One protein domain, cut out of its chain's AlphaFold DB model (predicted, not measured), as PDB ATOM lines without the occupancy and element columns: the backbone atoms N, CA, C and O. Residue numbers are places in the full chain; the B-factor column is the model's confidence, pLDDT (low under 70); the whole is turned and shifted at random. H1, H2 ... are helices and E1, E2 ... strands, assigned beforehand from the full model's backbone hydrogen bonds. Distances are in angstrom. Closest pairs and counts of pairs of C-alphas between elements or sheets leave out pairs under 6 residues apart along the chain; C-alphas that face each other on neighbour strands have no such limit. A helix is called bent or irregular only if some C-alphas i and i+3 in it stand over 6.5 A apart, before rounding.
ATOM      1  N   ASN A 346      -0.227 -20.848 -42.982       71.12
ATOM      2  CA  ASN A 346      -1.258 -19.858 -43.261       71.12
ATOM      3  C   ASN A 346      -2.275 -20.251 -44.346       71.12
ATOM      4  O   ASN A 346      -3.458 -20.118 -44.089       71.12
ATOM      5  N   VAL A 347      -1.878 -20.755 -45.515       71.00
ATOM      6  CA  VAL A 347      -2.777 -21.245 -46.583       71.00
ATOM      7  C   VAL A 347      -3.572 -22.469 -46.114       71.00
ATOM      8  O   VAL A 347      -4.784 -22.539 -46.311       71.00
ATOM      9  N   TYR A 348      -2.928 -23.411 -45.416       76.56
ATOM     10  CA  TYR A 348      -3.642 -24.540 -44.804       76.56
ATOM     11  C   TYR A 348      -4.584 -24.076 -43.677       76.56
ATOM     12  O   TYR A 348      -5.731 -24.513 -43.601       76.56
ATOM     13  N   ASN A 349      -4.144 -23.136 -42.838       81.31
ATOM     14  CA  ASN A 349      -4.956 -22.526 -41.784       81.31
ATOM     15  C   ASN A 349      -6.116 -21.705 -42.361       81.31
ATOM     16  O   ASN A 349      -7.193 -21.699 -41.775       81.31
ATOM     17  N   GLN A 350      -5.929 -21.048 -43.507       83.56
ATOM     18  CA  GLN A 350      -6.975 -20.344 -44.245       83.56
ATOM     19  C   GLN A 350      -8.008 -21.335 -44.762       83.56
ATOM     20  O   GLN A 350      -9.197 -21.117 -44.552       83.56
ATOM     21  N   LEU A 351      -7.585 -22.462 -45.342       84.81
ATOM     22  CA  LEU A 351      -8.511 -23.523 -45.730       84.81
ATOM     23  C   LEU A 351      -9.287 -24.058 -44.518       84.81
ATOM     24  O   LEU A 351     -10.509 -24.157 -44.575       84.81
ATOM     25  N   ILE A 352      -8.611 -24.330 -43.393       83.69
ATOM     26  CA  ILE A 352      -9.278 -24.711 -42.135       83.69
ATOM     27  C   ILE A 352     -10.273 -23.632 -41.699       83.69
ATOM     28  O   ILE A 352     -11.377 -23.955 -41.263       83.69
ATOM     29  N   HIS A 353      -9.902 -22.359 -41.797       88.25
ATOM     30  CA  HIS A 353     -10.753 -21.234 -41.438       88.25
ATOM     31  C   HIS A 353     -11.995 -21.154 -42.337       88.25
ATOM     32  O   HIS A 353     -13.104 -21.046 -41.817       88.25
ATOM     33  N   TYR A 354     -11.852 -21.309 -43.656       89.00
ATOM     34  CA  TYR A 354     -12.984 -21.378 -44.582       89.00
ATOM     35  C   TYR A 354     -13.879 -22.585 -44.299       89.00
ATOM     36  O   TYR A 354     -15.092 -22.432 -44.181       89.00
ATOM     37  N   CYS A 355     -13.290 -23.761 -44.077       85.75
ATOM     38  CA  CYS A 355     -14.017 -24.950 -43.645       85.75
ATOM     39  C   CYS A 355     -14.802 -24.703 -42.345       85.75
ATOM     40  O   CYS A 355     -15.961 -25.095 -42.235       85.75
ATOM     41  N   ARG A 356     -14.207 -24.019 -41.358       85.06
ATOM     42  CA  ARG A 356     -14.893 -23.648 -40.110       85.06
ATOM     43  C   ARG A 356     -16.047 -22.682 -40.369       85.06
ATOM     44  O   ARG A 356     -17.124 -22.908 -39.834       85.06
ATOM     45  N   ASN A 357     -15.864 -21.669 -41.208       86.06
ATOM     46  CA  ASN A 357     -16.922 -20.705 -41.525       86.06
ATOM     47  C   ASN A 357     -18.082 -21.331 -42.317       86.06
ATOM     48  O   ASN A 357     -19.216 -20.884 -42.189       86.06
ATOM     49  N   LEU A 358     -17.829 -22.395 -43.087       85.94
ATOM     50  CA  LEU A 358     -18.893 -23.180 -43.723       85.94
ATOM     51  C   LEU A 358     -19.730 -23.963 -42.699       85.94
ATOM     52  O   LEU A 358     -20.941 -24.099 -42.857       85.94
ATOM     53  N   LEU A 359     -19.092 -24.488 -41.651       80.94
ATOM     54  CA  LEU A 359     -19.732 -25.363 -40.660       80.94
ATOM     55  C   LEU A 359     -20.416 -24.601 -39.529       80.94
ATOM     56  O   LEU A 359     -21.385 -25.094 -38.945       80.94
ATOM     57  N   TYR A 360     -19.873 -23.437 -39.185       83.25
ATOM     58  CA  TYR A 360     -20.236 -22.693 -37.995       83.25
ATOM     59  C   TYR A 360     -20.673 -21.275 -38.347       83.25
ATOM     60  O   TYR A 360     -19.977 -20.552 -39.053       83.25
ATOM     61  N   THR A 361     -21.796 -20.851 -37.780       86.12
ATOM     62  CA  THR A 361     -22.218 -19.453 -37.753       86.12
ATOM     63  C   THR A 361     -21.876 -18.851 -36.395       86.12
ATOM     64  O   THR A 361     -21.938 -19.519 -35.359       86.12
ATOM     65  N   LYS A 362     -21.481 -17.577 -36.382       86.44
ATOM     66  CA  LYS A 362     -21.330 -16.828 -35.132       86.44
ATOM     67  C   LYS A 362     -22.716 -16.402 -34.657       86.44
ATOM     68  O   LYS A 362     -23.489 -15.866 -35.445       86.44
ATOM     69  N   ASN A 363     -23.041 -16.644 -33.389       82.88
ATOM     70  CA  ASN A 363     -24.211 -16.009 -32.781       82.88
ATOM     71  C   ASN A 363     -23.899 -14.550 -32.398       82.88
ATOM     72  O   ASN A 363     -22.763 -14.098 -32.537       82.88
ATOM     73  N   ILE A 364     -24.896 -13.843 -31.861       85.31
ATOM     74  CA  ILE A 364     -24.770 -12.458 -31.369       85.31
ATOM     75  C   ILE A 364     -23.581 -12.311 -30.395       85.31
ATOM     76  O   ILE A 364     -22.840 -11.337 -30.451       85.31
ATOM     77  N   LEU A 365     -23.313 -13.339 -29.583       85.50
ATOM     78  CA  LEU A 365     -22.192 -13.401 -28.633       85.50
ATOM     79  C   LEU A 365     -20.846 -13.831 -29.257       85.50
ATOM     80  O   LEU A 365     -19.925 -14.209 -28.540       85.50
ATOM     81  N   LYS A 366     -20.722 -13.845 -30.591       83.19
ATOM     82  CA  LYS A 366     -19.541 -14.295 -31.359       83.19
ATOM     83  C   LYS A 366     -19.120 -15.761 -31.142       83.19
ATOM     84  O   LYS A 366     -18.112 -16.189 -31.704       83.19
ATOM     85  N   SER A 367     -19.890 -16.559 -30.402       79.44
ATOM     86  CA  SER A 367     -19.637 -17.992 -30.228       79.44
ATOM     87  C   SER A 367     -20.012 -18.773 -31.492       79.44
ATOM     88  O   SER A 367     -21.036 -18.507 -32.129       79.44
ATOM     89  N   LEU A 368     -19.177 -19.744 -31.863       77.81
ATOM     90  CA  LEU A 368     -19.390 -20.587 -33.039       77.81
ATOM     91  C   LEU A 368     -20.457 -21.648 -32.740       77.81
ATOM     92  O   LEU A 368     -20.225 -22.584 -31.972       77.81
ATOM     93  N   ARG A 369     -21.626 -21.532 -33.374       80.50
ATOM     94  CA  ARG A 369     -22.688 -22.549 -33.354       80.50
ATOM     95  C   ARG A 369     -22.726 -23.265 -34.691       80.50
ATOM     96  O   ARG A 369     -22.467 -22.663 -35.724       80.50
ATOM     97  N   ILE A 370     -23.027 -24.562 -34.689       82.69
ATOM     98  CA  ILE A 370     -23.194 -25.285 -35.956       82.69
ATOM     99  C   ILE A 370     -24.330 -24.657 -36.735       82.69
ATOM    100  O   ILE A 370     -25.408 -24.425 -36.184       82.69
ATOM    101  N   ASN A 371     -24.098 -24.477 -38.029       82.94
ATOM    102  CA  ASN A 371     -25.145 -24.092 -38.942       82.94
ATOM    103  C   ASN A 371     -26.140 -25.254 -39.120       82.94
ATOM    104  O   ASN A 371     -25.913 -26.184 -39.897       82.94
ATOM    105  N   LYS A 372     -27.230 -25.230 -38.343       81.44
ATOM    106  CA  LYS A 372     -28.272 -26.270 -38.366       81.44
ATOM    107  C   LYS A 372     -29.061 -26.288 -39.678       81.44
ATOM    108  O   LYS A 372     -29.593 -27.340 -40.032       81.44
ATOM    109  N   HIS A 373     -29.106 -25.154 -40.376       85.06
ATOM    110  CA  HIS A 373     -29.923 -24.946 -41.571       85.06
ATOM    111  C   HIS A 373     -29.306 -25.551 -42.833       85.06
ATOM    112  O   HIS A 373     -30.026 -25.835 -43.780       85.06
ATOM    113  N   ILE A 374     -27.996 -25.816 -42.841       86.38
ATOM    114  CA  ILE A 374     -27.343 -26.442 -43.992       86.38
ATOM    115  C   ILE A 374     -27.701 -27.937 -44.038       86.38
ATOM    116  O   ILE A 374     -27.570 -28.669 -43.045       86.38
ATOM    117  N   TYR A 375     -28.145 -28.417 -45.199       87.50
ATOM    118  CA  TYR A 375     -28.338 -29.845 -45.464       87.50
ATOM    119  C   TYR A 375     -26.995 -30.537 -45.745       87.50
ATOM    120  O   TYR A 375     -26.076 -29.926 -46.281       87.50
ATOM    121  N   LEU A 376     -26.863 -31.833 -45.423       82.12
ATOM    122  CA  LEU A 376     -25.593 -32.565 -45.596       82.12
ATOM    123  C   LEU A 376     -25.091 -32.514 -47.047       82.12
ATOM    124  O   LEU A 376     -23.910 -32.274 -47.278       82.12
ATOM    125  N   LYS A 377     -25.997 -32.685 -48.019       84.94
ATOM    126  CA  LYS A 377     -25.684 -32.597 -49.453       84.94
ATOM    127  C   LYS A 377     -25.095 -31.232 -49.821       84.94
ATOM    128  O   LYS A 377     -24.093 -31.164 -50.524       84.94
ATOM    129  N   GLU A 378     -25.683 -30.157 -49.303       89.12
ATOM    130  CA  GLU A 378     -25.228 -28.788 -49.552       89.12
ATOM    131  C   GLU A 378     -23.874 -28.504 -48.882       89.12
ATOM    132  O   GLU A 378     -23.007 -27.869 -49.479       89.12
ATOM    133  N   LEU A 379     -23.654 -29.028 -47.670       86.38
ATOM    134  CA  LEU A 379     -22.368 -28.930 -46.976       86.38
ATOM    135  C   LEU A 379     -21.255 -29.634 -47.759       86.38
ATOM    136  O   LEU A 379     -20.193 -29.053 -47.973       86.38
ATOM    137  N   ILE A 380     -21.505 -30.876 -48.181       83.94
ATOM    138  CA  ILE A 380     -20.562 -31.674 -48.967       83.94
ATOM    139  C   ILE A 380     -20.230 -30.947 -50.272       83.94
ATOM    140  O   ILE A 380     -19.056 -30.797 -50.599       83.94
ATOM    141  N   TYR A 381     -21.243 -30.431 -50.973       88.75
ATOM    142  CA  TYR A 381     -21.049 -29.652 -52.196       88.75
ATOM    143  C   TYR A 381     -20.179 -28.406 -51.961       88.75
ATOM    144  O   TYR A 381     -19.205 -28.190 -52.680       88.75
ATOM    145  N   LYS A 382     -20.468 -27.615 -50.918       90.69
ATOM    146  CA  LYS A 382     -19.678 -26.421 -50.565       90.69
ATOM    147  C   LYS A 382     -18.232 -26.762 -50.191       90.69
ATOM    148  O   LYS A 382     -17.321 -26.038 -50.585       90.69
ATOM    149  N   LEU A 383     -18.011 -27.862 -49.469       86.88
ATOM    150  CA  LEU A 383     -16.668 -28.335 -49.123       86.88
ATOM    151  C   LEU A 383     -15.894 -28.805 -50.355       86.88
ATOM    152  O   LEU A 383     -14.730 -28.445 -50.501       86.88
ATOM    153  N   PHE A 384     -16.522 -29.572 -51.249       87.56
ATOM    154  CA  PHE A 384     -15.869 -29.991 -52.486       87.56
ATOM    155  C   PHE A 384     -15.555 -28.799 -53.379       87.56
ATOM    156  O   PHE A 384     -14.428 -28.707 -53.838       87.56
ATOM    157  N   LYS A 385     -16.467 -27.831 -53.530       91.06
ATOM    158  CA  LYS A 385     -16.188 -26.592 -54.272       91.06
ATOM    159  C   LYS A 385     -14.984 -25.836 -53.697       91.06
ATOM    160  O   LYS A 385     -14.106 -25.431 -54.449       91.06
ATOM    161  N   LEU A 386     -14.908 -25.699 -52.369       88.94
ATOM    162  CA  LEU A 386     -13.763 -25.083 -51.688       88.94
ATOM    163  C   LEU A 386     -12.459 -25.847 -51.961       88.94
ATOM    164  O   LEU A 386     -11.426 -25.233 -52.225       88.94
ATOM    165  N   LEU A 387     -12.502 -27.181 -51.902       87.19
ATOM    166  CA  LEU A 387     -11.352 -28.020 -52.218       87.19
ATOM    167  C   LEU A 387     -10.964 -27.898 -53.692       87.19
ATOM    168  O   LEU A 387      -9.780 -27.775 -53.960       87.19
ATOM    169  N   THR A 388     -11.912 -27.867 -54.630       86.94
ATOM    170  CA  THR A 388     -11.637 -27.670 -56.060       86.94
ATOM    171  C   THR A 388     -10.868 -26.376 -56.280       86.94
ATOM    172  O   THR A 388      -9.754 -26.428 -56.788       86.94
ATOM    173  N   THR A 389     -11.366 -25.246 -55.769       86.50
ATOM    174  CA  THR A 389     -10.669 -23.952 -55.873       86.50
ATOM    175  C   THR A 389      -9.279 -23.994 -55.232       86.50
ATOM    176  O   THR A 389      -8.318 -23.431 -55.756       86.50
ATOM    177  N   PHE A 390      -9.144 -24.693 -54.100       84.75
ATOM    178  CA  PHE A 390      -7.856 -24.901 -53.445       84.75
ATOM    179  C   PHE A 390      -6.894 -25.731 -54.310       84.75
ATOM    180  O   PHE A 390      -5.734 -25.361 -54.470       84.75
ATOM    181  N   PHE A 391      -7.353 -26.836 -54.893       82.12
ATOM    182  CA  PHE A 391      -6.535 -27.682 -55.756       82.12
ATOM    183  C   PHE A 391      -6.178 -26.976 -57.061       82.12
ATOM    184  O   PHE A 391      -5.024 -27.035 -57.456       82.12
ATOM    185  N   GLU A 392      -7.093 -26.254 -57.697       79.75
ATOM    186  CA  GLU A 392      -6.794 -25.455 -58.890       79.75
ATOM    187  C   GLU A 392      -5.687 -24.430 -58.613       79.75
ATOM    188  O   GLU A 392      -4.726 -24.330 -59.376       79.75
ATOM    189  N   SER A 393      -5.770 -23.741 -57.469       79.38
ATOM    190  CA  SER A 393      -4.817 -22.695 -57.078       79.38
ATOM    191  C   SER A 393      -3.454 -23.242 -56.639       79.38
ATOM    192  O   SER A 393      -2.436 -22.570 -56.799       79.38
ATOM    193  N   TYR A 394      -3.415 -24.450 -56.064       77.00
ATOM    194  CA  TYR A 394      -2.224 -24.991 -55.396       77.00
ATOM    195  C   TYR A 394      -1.818 -26.396 -55.880       77.00
ATOM    196  O   TYR A 394      -1.019 -27.059 -55.227       77.00
ATOM    197  N   SER A 395      -2.321 -26.878 -57.017       70.31
ATOM    198  CA  SER A 395      -2.133 -28.265 -57.495       70.31
ATOM    199  C   SER A 395      -0.678 -28.698 -57.620       70.31
ATOM    200  O   SER A 395      -0.322 -29.787 -57.171       70.31
ATOM    201  N   ILE A 396       0.170 -27.825 -58.167       58.34
ATOM    202  CA  ILE A 396       1.618 -28.044 -58.323       58.34
ATOM    203  C   ILE A 396       2.302 -28.227 -56.954       58.34
ATOM    204  O   ILE A 396       3.359 -28.842 -56.841       58.34
ATOM    205  N   LEU A 397       1.672 -27.718 -55.896       60.47
ATOM    206  CA  LEU A 397       2.215 -27.569 -54.555       60.47
ATOM    207  C   LEU A 397       1.669 -28.605 -53.550       60.47
ATOM    208  O   LEU A 397       2.071 -28.629 -52.384       60.47
ATOM    209  N   ILE A 398       0.753 -29.484 -53.964       66.19
ATOM    210  CA  ILE A 398       0.095 -30.427 -53.052       66.19
ATOM    211  C   ILE A 398       0.779 -31.799 -53.088       66.19
ATOM    212  O   ILE A 398       0.653 -32.577 -54.032       66.19
ATOM    213  N   THR A 399       1.478 -32.131 -52.001       71.56
ATOM    214  CA  THR A 399       2.088 -33.455 -51.801       71.56
ATOM    215  C   THR A 399       1.064 -34.491 -51.326       71.56
ATOM    216  O   THR A 399       0.033 -34.161 -50.740       71.56
ATOM    217  N   PHE A 400       1.373 -35.783 -51.475       70.31
ATOM    218  CA  PHE A 400       0.518 -36.864 -50.961       70.31
ATOM    219  C   PHE A 400       0.288 -36.787 -49.438       70.31
ATOM    220  O   PHE A 400      -0.789 -37.123 -48.943       70.31
ATOM    221  N   VAL A 401       1.271 -36.284 -48.679       74.75
ATOM    222  CA  VAL A 401       1.139 -36.059 -47.229       74.75
ATOM    223  C   VAL A 401       0.081 -34.993 -46.930       74.75
ATOM    224  O   VAL A 401      -0.713 -35.159 -46.003       74.75
ATOM    225  N   ILE A 402       0.032 -33.923 -47.726       74.75
ATOM    226  CA  ILE A 402      -1.002 -32.888 -47.625       74.75
ATOM    227  C   ILE A 402      -2.373 -33.477 -47.956       74.75
ATOM    228  O   ILE A 402      -3.313 -33.247 -47.202       74.75
ATOM    229  N   ILE A 403      -2.488 -34.283 -49.017       77.44
ATOM    230  CA  ILE A 403      -3.750 -34.947 -49.387       77.44
ATOM    231  C   ILE A 403      -4.269 -35.801 -48.222       77.44
ATOM    232  O   ILE A 403      -5.443 -35.711 -47.878       77.44
ATOM    233  N   LYS A 404      -3.392 -36.552 -47.539       79.62
ATOM    234  CA  LYS A 404      -3.757 -37.308 -46.326       79.62
ATOM    235  C   LYS A 404      -4.243 -36.408 -45.185       79.62
ATOM    236  O   LYS A 404      -5.213 -36.754 -44.512       79.62
ATOM    237  N   LYS A 405      -3.593 -35.261 -44.953       81.19
ATOM    238  CA  LYS A 405      -4.025 -34.287 -43.932       81.19
ATOM    239  C   LYS A 405      -5.373 -33.653 -44.285       81.19
ATOM    240  O   LYS A 405      -6.220 -33.534 -43.406       81.19
ATOM    241  N   LEU A 406      -5.588 -33.302 -45.553       80.88
ATOM    242  CA  LEU A 406      -6.851 -32.765 -46.064       80.88
ATOM    243  C   LEU A 406      -7.983 -33.783 -45.958       80.88
ATOM    244  O   LEU A 406      -9.062 -33.432 -45.498       80.88
ATOM    245  N   TYR A 407      -7.716 -35.043 -46.305       83.81
ATOM    246  CA  TYR A 407      -8.656 -36.138 -46.102       83.81
ATOM    247  C   TYR A 407      -9.048 -36.259 -44.629       83.81
ATOM    248  O   TYR A 407     -10.231 -36.286 -44.304       83.81
ATOM    249  N   LYS A 408      -8.058 -36.275 -43.725       83.56
ATOM    250  CA  LYS A 408      -8.317 -36.345 -42.284       83.56
ATOM    251  C   LYS A 408      -9.159 -35.159 -41.812       83.56
ATOM    252  O   LYS A 408     -10.162 -35.369 -41.147       83.56
ATOM    253  N   LEU A 409      -8.809 -33.939 -42.223       81.81
ATOM    254  CA  LEU A 409      -9.573 -32.730 -41.913       81.81
ATOM    255  C   LEU A 409     -11.022 -32.831 -42.412       81.81
ATOM    256  O   LEU A 409     -11.947 -32.519 -41.669       81.81
ATOM    257  N   PHE A 410     -11.222 -33.272 -43.653       80.88
ATOM    258  CA  PHE A 410     -12.541 -33.448 -44.259       80.88
ATOM    259  C   PHE A 410     -13.377 -34.493 -43.507       80.88
ATOM    260  O   PHE A 410     -14.533 -34.237 -43.165       80.88
ATOM    261  N   SER A 411     -12.777 -35.637 -43.177       81.38
ATOM    262  CA  SER A 411     -13.416 -36.696 -42.394       81.38
ATOM    263  C   SER A 411     -13.769 -36.240 -40.980       81.38
ATOM    264  O   SER A 411     -14.898 -36.465 -40.539       81.38
ATOM    265  N   ASP A 412     -12.862 -35.528 -40.304       81.12
ATOM    266  CA  ASP A 412     -13.091 -34.959 -38.973       81.12
ATOM    267  C   ASP A 412     -14.258 -33.959 -39.012       81.12
ATOM    268  O   ASP A 412     -15.167 -34.006 -38.180       81.12
ATOM    269  N   ILE A 413     -14.275 -33.076 -40.016       79.00
ATOM    270  CA  ILE A 413     -15.338 -32.091 -40.241       79.00
ATOM    271  C   ILE A 413     -16.702 -32.769 -40.378       79.00
ATOM    272  O   ILE A 413     -17.643 -32.410 -39.662       79.00
ATOM    273  N   LEU A 414     -16.812 -33.750 -41.276       79.69
ATOM    274  CA  LEU A 414     -18.069 -34.453 -41.520       79.69
ATOM    275  C   LEU A 414     -18.518 -35.226 -40.282       79.69
ATOM    276  O   LEU A 414     -19.692 -35.162 -39.910       79.69
ATOM    277  N   TYR A 415     -17.586 -35.895 -39.601       82.06
ATOM    278  CA  TYR A 415     -17.864 -36.630 -38.372       82.06
ATOM    279  C   TYR A 415     -18.413 -35.724 -37.271       82.06
ATOM    280  O   TYR A 415     -19.475 -36.007 -36.709       82.06
ATOM    281  N   PHE A 416     -17.733 -34.613 -36.970       79.69
ATOM    282  CA  PHE A 416     -18.166 -33.704 -35.909       79.69
ATOM    283  C   PHE A 416     -19.496 -33.027 -36.229       79.69
ATOM    284  O   PHE A 416     -20.324 -32.860 -35.327       79.69
ATOM    285  N   TRP A 417     -19.721 -32.658 -37.492       81.12
ATOM    286  CA  TRP A 417     -20.987 -32.080 -37.929       81.12
ATOM    287  C   TRP A 417     -22.138 -33.080 -37.773       81.12
ATOM    288  O   TRP A 417     -23.145 -32.773 -37.130       81.12
ATOM    289  N   TYR A 418     -21.958 -34.306 -38.271       79.62
ATOM    290  CA  TYR A 418     -22.981 -35.349 -38.219       79.62
ATOM    291  C   TYR A 418     -23.294 -35.765 -36.778       79.62
ATOM    292  O   TYR A 418     -24.462 -35.799 -36.384       79.62
ATOM    293  N   LYS A 419     -22.258 -35.988 -35.953       81.12
ATOM    294  CA  LYS A 419     -22.393 -36.320 -34.523       81.12
ATOM    295  C   LYS A 419     -23.218 -35.278 -33.771       81.12
ATOM    296  O   LYS A 419     -24.054 -35.630 -32.943       81.12
ATOM    297  N   LYS A 420     -22.986 -33.990 -34.038       79.00
ATOM    298  CA  LYS A 420     -23.700 -32.907 -33.353       79.00
ATOM    299  C   LYS A 420     -25.119 -32.686 -33.896       79.00
ATOM    300  O   LYS A 420     -25.981 -32.290 -33.112       79.00
ATOM    301  N   LYS A 421     -25.382 -32.942 -35.186       80.12
ATOM    302  CA  LYS A 421     -26.721 -32.800 -35.789       80.12
ATOM    303  C   LYS A 421     -27.667 -33.931 -35.375       80.12
ATOM    304  O   LYS A 421     -28.798 -33.658 -34.988       80.12
ATOM    305  N   TYR A 422     -27.194 -35.175 -35.380       79.06
ATOM    306  CA  TYR A 422     -28.025 -36.366 -35.179       79.06
ATOM    307  C   TYR A 422     -27.759 -37.060 -33.840       79.06
ATOM    308  O   TYR A 422     -27.574 -38.272 -33.817       79.06
ATOM    309  N   LYS A 423     -27.742 -36.301 -32.730       71.75
ATOM    310  CA  LYS A 423     -27.351 -36.683 -31.346       71.75
ATOM    311  C   LYS A 423     -27.677 -38.121 -30.859       71.75
ATOM    312  O   LYS A 423     -27.068 -38.551 -29.888       71.75
ATOM    313  N   LYS A 424     -28.623 -38.838 -31.482       66.88
ATOM    314  CA  LYS A 424     -29.112 -40.187 -31.138       66.88
ATOM    315  C   LYS A 424     -28.585 -41.351 -32.006       66.88
ATOM    316  O   LYS A 424     -28.946 -42.490 -31.735       66.88
ATOM    317  N   ILE A 425     -27.763 -41.133 -33.038       61.75
ATOM    318  CA  ILE A 425     -27.283 -42.248 -33.883       61.75
ATOM    319  C   ILE A 425     -26.160 -43.024 -33.175       61.75
ATOM    320  O   ILE A 425     -25.167 -42.442 -32.738       61.75
ATOM    321  N   LEU A 426     -26.318 -44.354 -33.096       59.72
ATOM    322  CA  LEU A 426     -25.359 -45.296 -32.510       59.72
ATOM    323  C   LEU A 426     -23.934 -45.047 -33.031       59.72
ATOM    324  O   LEU A 426     -23.681 -45.028 -34.239       59.72
ATOM    325  N   LYS A 427     -22.994 -44.922 -32.086       65.31
ATOM    326  CA  LYS A 427     -21.550 -44.676 -32.274       65.31
ATOM    327  C   LYS A 427     -20.915 -45.569 -33.359       65.31
ATOM    328  O   LYS A 427     -19.989 -45.132 -34.039       65.31
ATOM    329  N   PHE A 428     -21.456 -46.773 -33.559       61.03
ATOM    330  CA  PHE A 428     -21.011 -47.760 -34.545       61.03
ATOM    331  C   PHE A 428     -21.293 -47.364 -36.011       61.03
ATOM    332  O   PHE A 428     -20.370 -47.366 -36.825       61.03
ATOM    333  N   LYS A 429     -22.517 -46.920 -36.352       64.94
ATOM    334  CA  LYS A 429     -22.859 -46.470 -37.725       64.94
ATOM    335  C   LYS A 429     -22.064 -45.221 -38.131       64.94
ATOM    336  O   LYS A 429     -21.636 -45.080 -39.272       64.94
ATOM    337  N   LEU A 430     -21.799 -44.348 -37.160       65.06
ATOM    338  CA  LEU A 430     -20.954 -43.159 -37.301       65.06
ATOM    339  C   LEU A 430     -19.489 -43.496 -37.634       65.06
ATOM    340  O   LEU A 430     -18.867 -42.812 -38.444       65.06
ATOM    341  N   HIS A 431     -18.941 -44.548 -37.025       66.88
ATOM    342  CA  HIS A 431     -17.560 -44.969 -37.257       66.88
ATOM    343  C   HIS A 431     -17.377 -45.629 -38.635       66.88
ATOM    344  O   HIS A 431     -16.357 -45.416 -39.294       66.88
ATOM    345  N   GLN A 432     -18.368 -46.393 -39.105       65.69
ATOM    346  CA  GLN A 432     -18.350 -46.963 -40.458       65.69
ATOM    347  C   GLN A 432     -18.435 -45.873 -41.542       65.69
ATOM    348  O   GLN A 432     -17.691 -45.924 -42.525       65.69
ATOM    349  N   LEU A 433     -19.263 -44.843 -41.328       62.69
ATOM    350  CA  LEU A 433     -19.334 -43.662 -42.200       62.69
ATOM    351  C   LEU A 433     -18.008 -42.884 -42.246       62.69
ATOM    352  O   LEU A 433     -17.600 -42.441 -43.317       62.69
ATOM    353  N   HIS A 434     -17.312 -42.761 -41.110       66.12
ATOM    354  CA  HIS A 434     -16.031 -42.054 -41.017       66.12
ATOM    355  C   HIS A 434     -14.909 -42.716 -41.834       66.12
ATOM    356  O   HIS A 434     -14.131 -42.014 -42.478       66.12
ATOM    357  N   ASN A 435     -14.825 -44.051 -41.829       63.47
ATOM    358  CA  ASN A 435     -13.665 -44.751 -42.387       63.47
ATOM    359  C   ASN A 435     -13.821 -45.187 -43.850       63.47
ATOM    360  O   ASN A 435     -12.837 -45.142 -44.586       63.47
ATOM    361  N   TYR A 436     -15.010 -45.626 -44.278       56.12
ATOM    362  CA  TYR A 436     -15.133 -46.344 -45.555       56.12
ATOM    363  C   TYR A 436     -15.666 -45.475 -46.703       56.12
ATOM    364  O   TYR A 436     -15.071 -45.418 -47.778       56.12
ATOM    365  N   TRP A 437     -16.757 -44.745 -46.469       58.88
ATOM    366  CA  TRP A 437     -17.431 -43.975 -47.522       58.88
ATOM    367  C   TRP A 437     -16.674 -42.694 -47.888       58.88
ATOM    368  O   TRP A 437     -16.594 -42.333 -49.062       58.88
ATOM    369  N   ASN A 438     -16.041 -42.053 -46.903       66.06
ATOM    370  CA  ASN A 438     -15.304 -40.813 -47.126       66.06
ATOM    371  C   ASN A 438     -14.024 -41.023 -47.940       66.06
ATOM    372  O   ASN A 438     -13.712 -40.183 -48.777       66.06
ATOM    373  N   ASN A 439     -13.289 -42.123 -47.735       74.75
ATOM    374  CA  ASN A 439     -12.009 -42.323 -48.420       74.75
ATOM    375  C   ASN A 439     -12.204 -42.521 -49.924       74.75
ATOM    376  O   ASN A 439     -11.583 -41.826 -50.720       74.75
ATOM    377  N   ARG A 440     -13.112 -43.422 -50.323       77.38
ATOM    378  CA  ARG A 440     -13.358 -43.698 -51.744       77.38
ATOM    379  C   ARG A 440     -13.859 -42.452 -52.471       77.38
ATOM    380  O   ARG A 440     -13.303 -42.106 -53.503       77.38
ATOM    381  N   LEU A 441     -14.845 -41.748 -51.907       77.06
ATOM    382  CA  LEU A 441     -15.376 -40.513 -52.499       77.06
ATOM    383  C   LEU A 441     -14.312 -39.417 -52.602       77.06
ATOM    384  O   LEU A 441     -14.183 -38.786 -53.648       77.06
ATOM    385  N   PHE A 442     -13.525 -39.211 -51.543       79.38
ATOM    386  CA  PHE A 442     -12.464 -38.212 -51.539       79.38
ATOM    387  C   PHE A 442     -11.366 -38.552 -52.551       79.38
ATOM    388  O   PHE A 442     -10.949 -37.685 -53.307       79.38
ATOM    389  N   ILE A 443     -10.930 -39.811 -52.629       77.81
ATOM    390  CA  ILE A 443      -9.922 -40.244 -53.605       77.81
ATOM    391  C   ILE A 443     -10.437 -40.086 -55.037       77.81
ATOM    392  O   ILE A 443      -9.721 -39.512 -55.853       77.81
ATOM    393  N   THR A 444     -11.669 -40.510 -55.340       82.00
ATOM    394  CA  THR A 444     -12.269 -40.315 -56.671       82.00
ATOM    395  C   THR A 444     -12.316 -38.832 -57.047       82.00
ATOM    396  O   THR A 444     -11.953 -38.470 -58.162       82.00
ATOM    397  N   PHE A 445     -12.682 -37.962 -56.102       83.00
ATOM    398  CA  PHE A 445     -12.676 -36.512 -56.297       83.00
ATOM    399  C   PHE A 445     -11.270 -35.961 -56.594       83.00
ATOM    400  O   PHE A 445     -11.091 -35.218 -57.557       83.00
ATOM    401  N   ILE A 446     -10.255 -36.365 -55.820       79.31
ATOM    402  CA  ILE A 446      -8.862 -35.950 -56.047       79.31
ATOM    403  C   ILE A 446      -8.356 -36.418 -57.412       79.31
ATOM    404  O   ILE A 446      -7.698 -35.650 -58.111       79.31
ATOM    405  N   VAL A 447      -8.645 -37.664 -57.791       77.00
ATOM    406  CA  VAL A 447      -8.259 -38.206 -59.098       77.00
ATOM    407  C   VAL A 447      -8.915 -37.404 -60.220       77.00
ATOM    408  O   VAL A 447      -8.206 -36.977 -61.124       77.00
ATOM    409  N   SER A 448     -10.218 -37.115 -60.120       82.38
ATOM    410  CA  SER A 448     -10.944 -36.318 -61.118       82.38
ATOM    411  C   SER A 448     -10.313 -34.941 -61.328       82.38
ATOM    412  O   SER A 448     -10.003 -34.584 -62.460       82.38
ATOM    413  N   ILE A 449     -10.050 -34.197 -60.246       77.25
ATOM    414  CA  ILE A 449      -9.443 -32.859 -60.342       77.25
ATOM    415  C   ILE A 449      -8.046 -32.926 -60.948       77.25
ATOM    416  O   ILE A 449      -7.670 -32.081 -61.755       77.25
ATOM    417  N   ARG A 450      -7.242 -33.925 -60.567       75.31
ATOM    418  CA  ARG A 450      -5.896 -34.067 -61.130       75.31
ATOM    419  C   ARG A 450      -5.944 -34.372 -62.621       75.31
ATOM    420  O   ARG A 450      -5.161 -33.779 -63.354       75.31
ATOM    421  N   SER A 451      -6.844 -35.248 -63.057       74.81
ATOM    422  CA  SER A 451      -7.038 -35.547 -64.478       74.81
ATOM    423  C   SER A 451      -7.460 -34.303 -65.263       74.81
ATOM    424  O   SER A 451      -6.883 -34.025 -66.310       74.81
ATOM    425  N   GLU A 452      -8.394 -33.513 -64.732       74.81
ATOM    426  CA  GLU A 452      -8.864 -32.271 -65.357       74.81
ATOM    427  C   GLU A 452      -7.754 -31.213 -65.451       74.81
ATOM    428  O   GLU A 452      -7.531 -30.621 -66.504       74.81
ATOM    429  N   LEU A 453      -6.977 -31.025 -64.383       68.56
ATOM    430  CA  LEU A 453      -5.844 -30.099 -64.390       68.56
ATOM    431  C   LEU A 453      -4.739 -30.531 -65.354       68.56
ATOM    432  O   LEU A 453      -4.166 -29.687 -66.041       68.56
ATOM    433  N   LEU A 454      -4.441 -31.831 -65.423       68.81
ATOM    434  CA  LEU A 454      -3.482 -32.371 -66.387       68.81
ATOM    435  C   LEU A 454      -3.958 -32.140 -67.821       68.81
ATOM    436  O   LEU A 454      -3.168 -31.701 -68.652       68.81
ATOM    437  N   TYR A 455      -5.245 -32.356 -68.088       70.62
ATOM    438  CA  TYR A 455      -5.858 -32.065 -69.379       70.62
ATOM    439  C   TYR A 455      -5.765 -30.572 -69.740       70.62
ATOM    440  O   TYR A 455      -5.337 -30.226 -70.838       70.62
ATOM    441  N   MET A 456      -6.049 -29.669 -68.797       68.44
ATOM    442  CA  MET A 456      -5.920 -28.220 -69.008       68.44
ATOM    443  C   MET A 456      -4.471 -27.773 -69.249       68.44
ATOM    444  O   MET A 456      -4.225 -26.873 -70.053       68.44
ATOM    445  N   ILE A 457      -3.499 -28.377 -68.559       65.31
ATOM    446  CA  ILE A 457      -2.068 -28.120 -68.790       65.31
ATOM    447  C   ILE A 457      -1.663 -28.614 -70.180       65.31
ATOM    448  O   ILE A 457      -0.988 -27.886 -70.903       65.31
ATOM    449  N   PHE A 458      -2.109 -29.811 -70.559       61.97
ATOM    450  CA  PHE A 458      -1.862 -30.404 -71.869       61.97
ATOM    451  C   PHE A 458      -2.418 -29.532 -73.006       61.97
ATOM    452  O   PHE A 458      -1.676 -29.174 -73.916       61.97
ATOM    453  N   LEU A 459      -3.671 -29.073 -72.905       61.22
ATOM    454  CA  LEU A 459      -4.263 -28.143 -73.876       61.22
ATOM    455  C   LEU A 459      -3.489 -26.818 -73.977       61.22
ATOM    456  O   LEU A 459      -3.278 -26.301 -75.072       61.22
ATOM    457  N   LYS A 460      -3.017 -26.272 -72.848       66.62
ATOM    458  CA  LYS A 460      -2.186 -25.053 -72.836       66.62
ATOM    459  C   LYS A 460      -0.813 -25.246 -73.478       66.62
ATOM    460  O   LYS A 460      -0.220 -24.257 -73.897       66.62
ATOM    461  N   GLN A 461      -0.284 -26.467 -73.486       61.19
ATOM    462  CA  GLN A 461       0.990 -26.790 -74.127       61.19
ATOM    463  C   GLN A 461       0.837 -27.033 -75.626       61.19
ATOM    464  O   GLN A 461       1.736 -26.666 -76.360       61.19
ATOM    465  N   ILE A 462      -0.286 -27.601 -76.071       48.72
ATOM    466  CA  ILE A 462      -0.589 -27.783 -77.501       48.72
ATOM    467  C   ILE A 462      -0.893 -26.449 -78.189       48.72
ATOM    468  O   ILE A 462      -0.532 -26.256 -79.343       48.72
ATOM    469  N   ASN A 463      -1.546 -25.522 -77.486       41.41
ATOM    470  CA  ASN A 463      -1.896 -24.203 -78.023       41.41
ATOM    471  C   ASN A 463      -0.750 -23.170 -77.933       41.41
ATOM    472  O   ASN A 463      -0.998 -21.973 -78.083       41.41
ATOM    473  N   ARG A 464       0.476 -23.605 -77.630       41.00
ATOM    474  CA  ARG A 464       1.708 -22.807 -77.646       41.00
ATOM    475  C   ARG A 464       2.644 -23.372 -78.694       41.00
ATOM    476  O   ARG A 464       3.324 -22.543 -79.331       41.00
TER     477      ARG A 464
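What this domain is: This is residues 346 to 464 of the 464 residues of the protein "Putative group II intron reverse transcriptase/maturase protein" of Crassa firma (UniProt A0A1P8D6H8). What would one see first? H1, H2 and H3 form an up-and-down bundle with the arm H4b, each running against the one before it in the chain; the long bent helix H4, nearly straight, folds back past H3 and crosses H2, and residues 455 to 464 stick out. A small hairpin, E1 and E2, sits at the last end of H1. What is the make-up and size? The printed part has 119 residues, with four named helices and two named strands in the order H1, E1, E2, H2, H3, H4; the sheet E1 - E2 is antiparallel and the class is mostly helix. It is only just loose, close to compact, with a radius of gyration of the C-alphas of 16.5 A and an elongated outline of 57 by 35 by 24 A.

Where its parts are: Where do the first elements lie? H1, residues 346 to 359, begins at C-alpha 346 (-1.258, -19.858, -43.261) and is 19.5 A long. E1, residues 360 to 362, is 6.6 A long, and E2, residues 368 to 370, 6.7 A. Where are the later helices? H2, residues 376 to 397, is 29.6 A long, with a kink of 48 degrees near residue 391, and irregular: C-alphas 393 and 396 are 8.5 A apart. H3, residues 400 to 421, is 31.4 A long. Is the last helix straight? H4, residues 427 to 462, was assigned as one helix by its hydrogen bonds but is bent, with C-alphas 434 and 437 6.9 A apart; its arms H4a, residues 427 to 434, 10.7 A, and H4b, residues 437 to 462, 38.0 A, stand at a shallow tilt of 12 degrees, and C-alpha 462 is at (-0.589, -27.783, -77.501).

How they stand to each other: How do the helices meet? H1 and H2 touch, closest C-alphas Cys 355 and Leu 383 at 7.0 A, at a shallow tilt of 11 degrees, opposite ways. H2, with residues 388 to 395 alone, touches H4b, closest C-alphas Thr 388 and Ile 449 at 7.1 A, at a steep tilt of 43 degrees. H3 and H4a form a helical hairpin, closest C-alphas Ser 411 and His 434 at 6.1 A. What pairs the strands? E1 and E2 are a hairpin, with N 361 and O 369 2.8 A apart, within hydrogen-bond range. Are the helix backbones in order? Each O i to N i+4 pair is within range in H1, H3, H4a and H4b, and 16 of 18 in H2.

The domain as a whole: How far does it reach? The C-alphas farthest apart, of Lys 424 and Arg 464, are 58.4 A apart; without residues 455 to 464, which stand free, the body spans 43 by 34 by 22 A. Are there cuts or long links? The printed part has no cut, and its links are tight. Where is confidence low? The mean pLDDT of the printed part is 76.6, with residues 396 to 398, 424 to 438, 453 to 454 and 456 to 464 under 70.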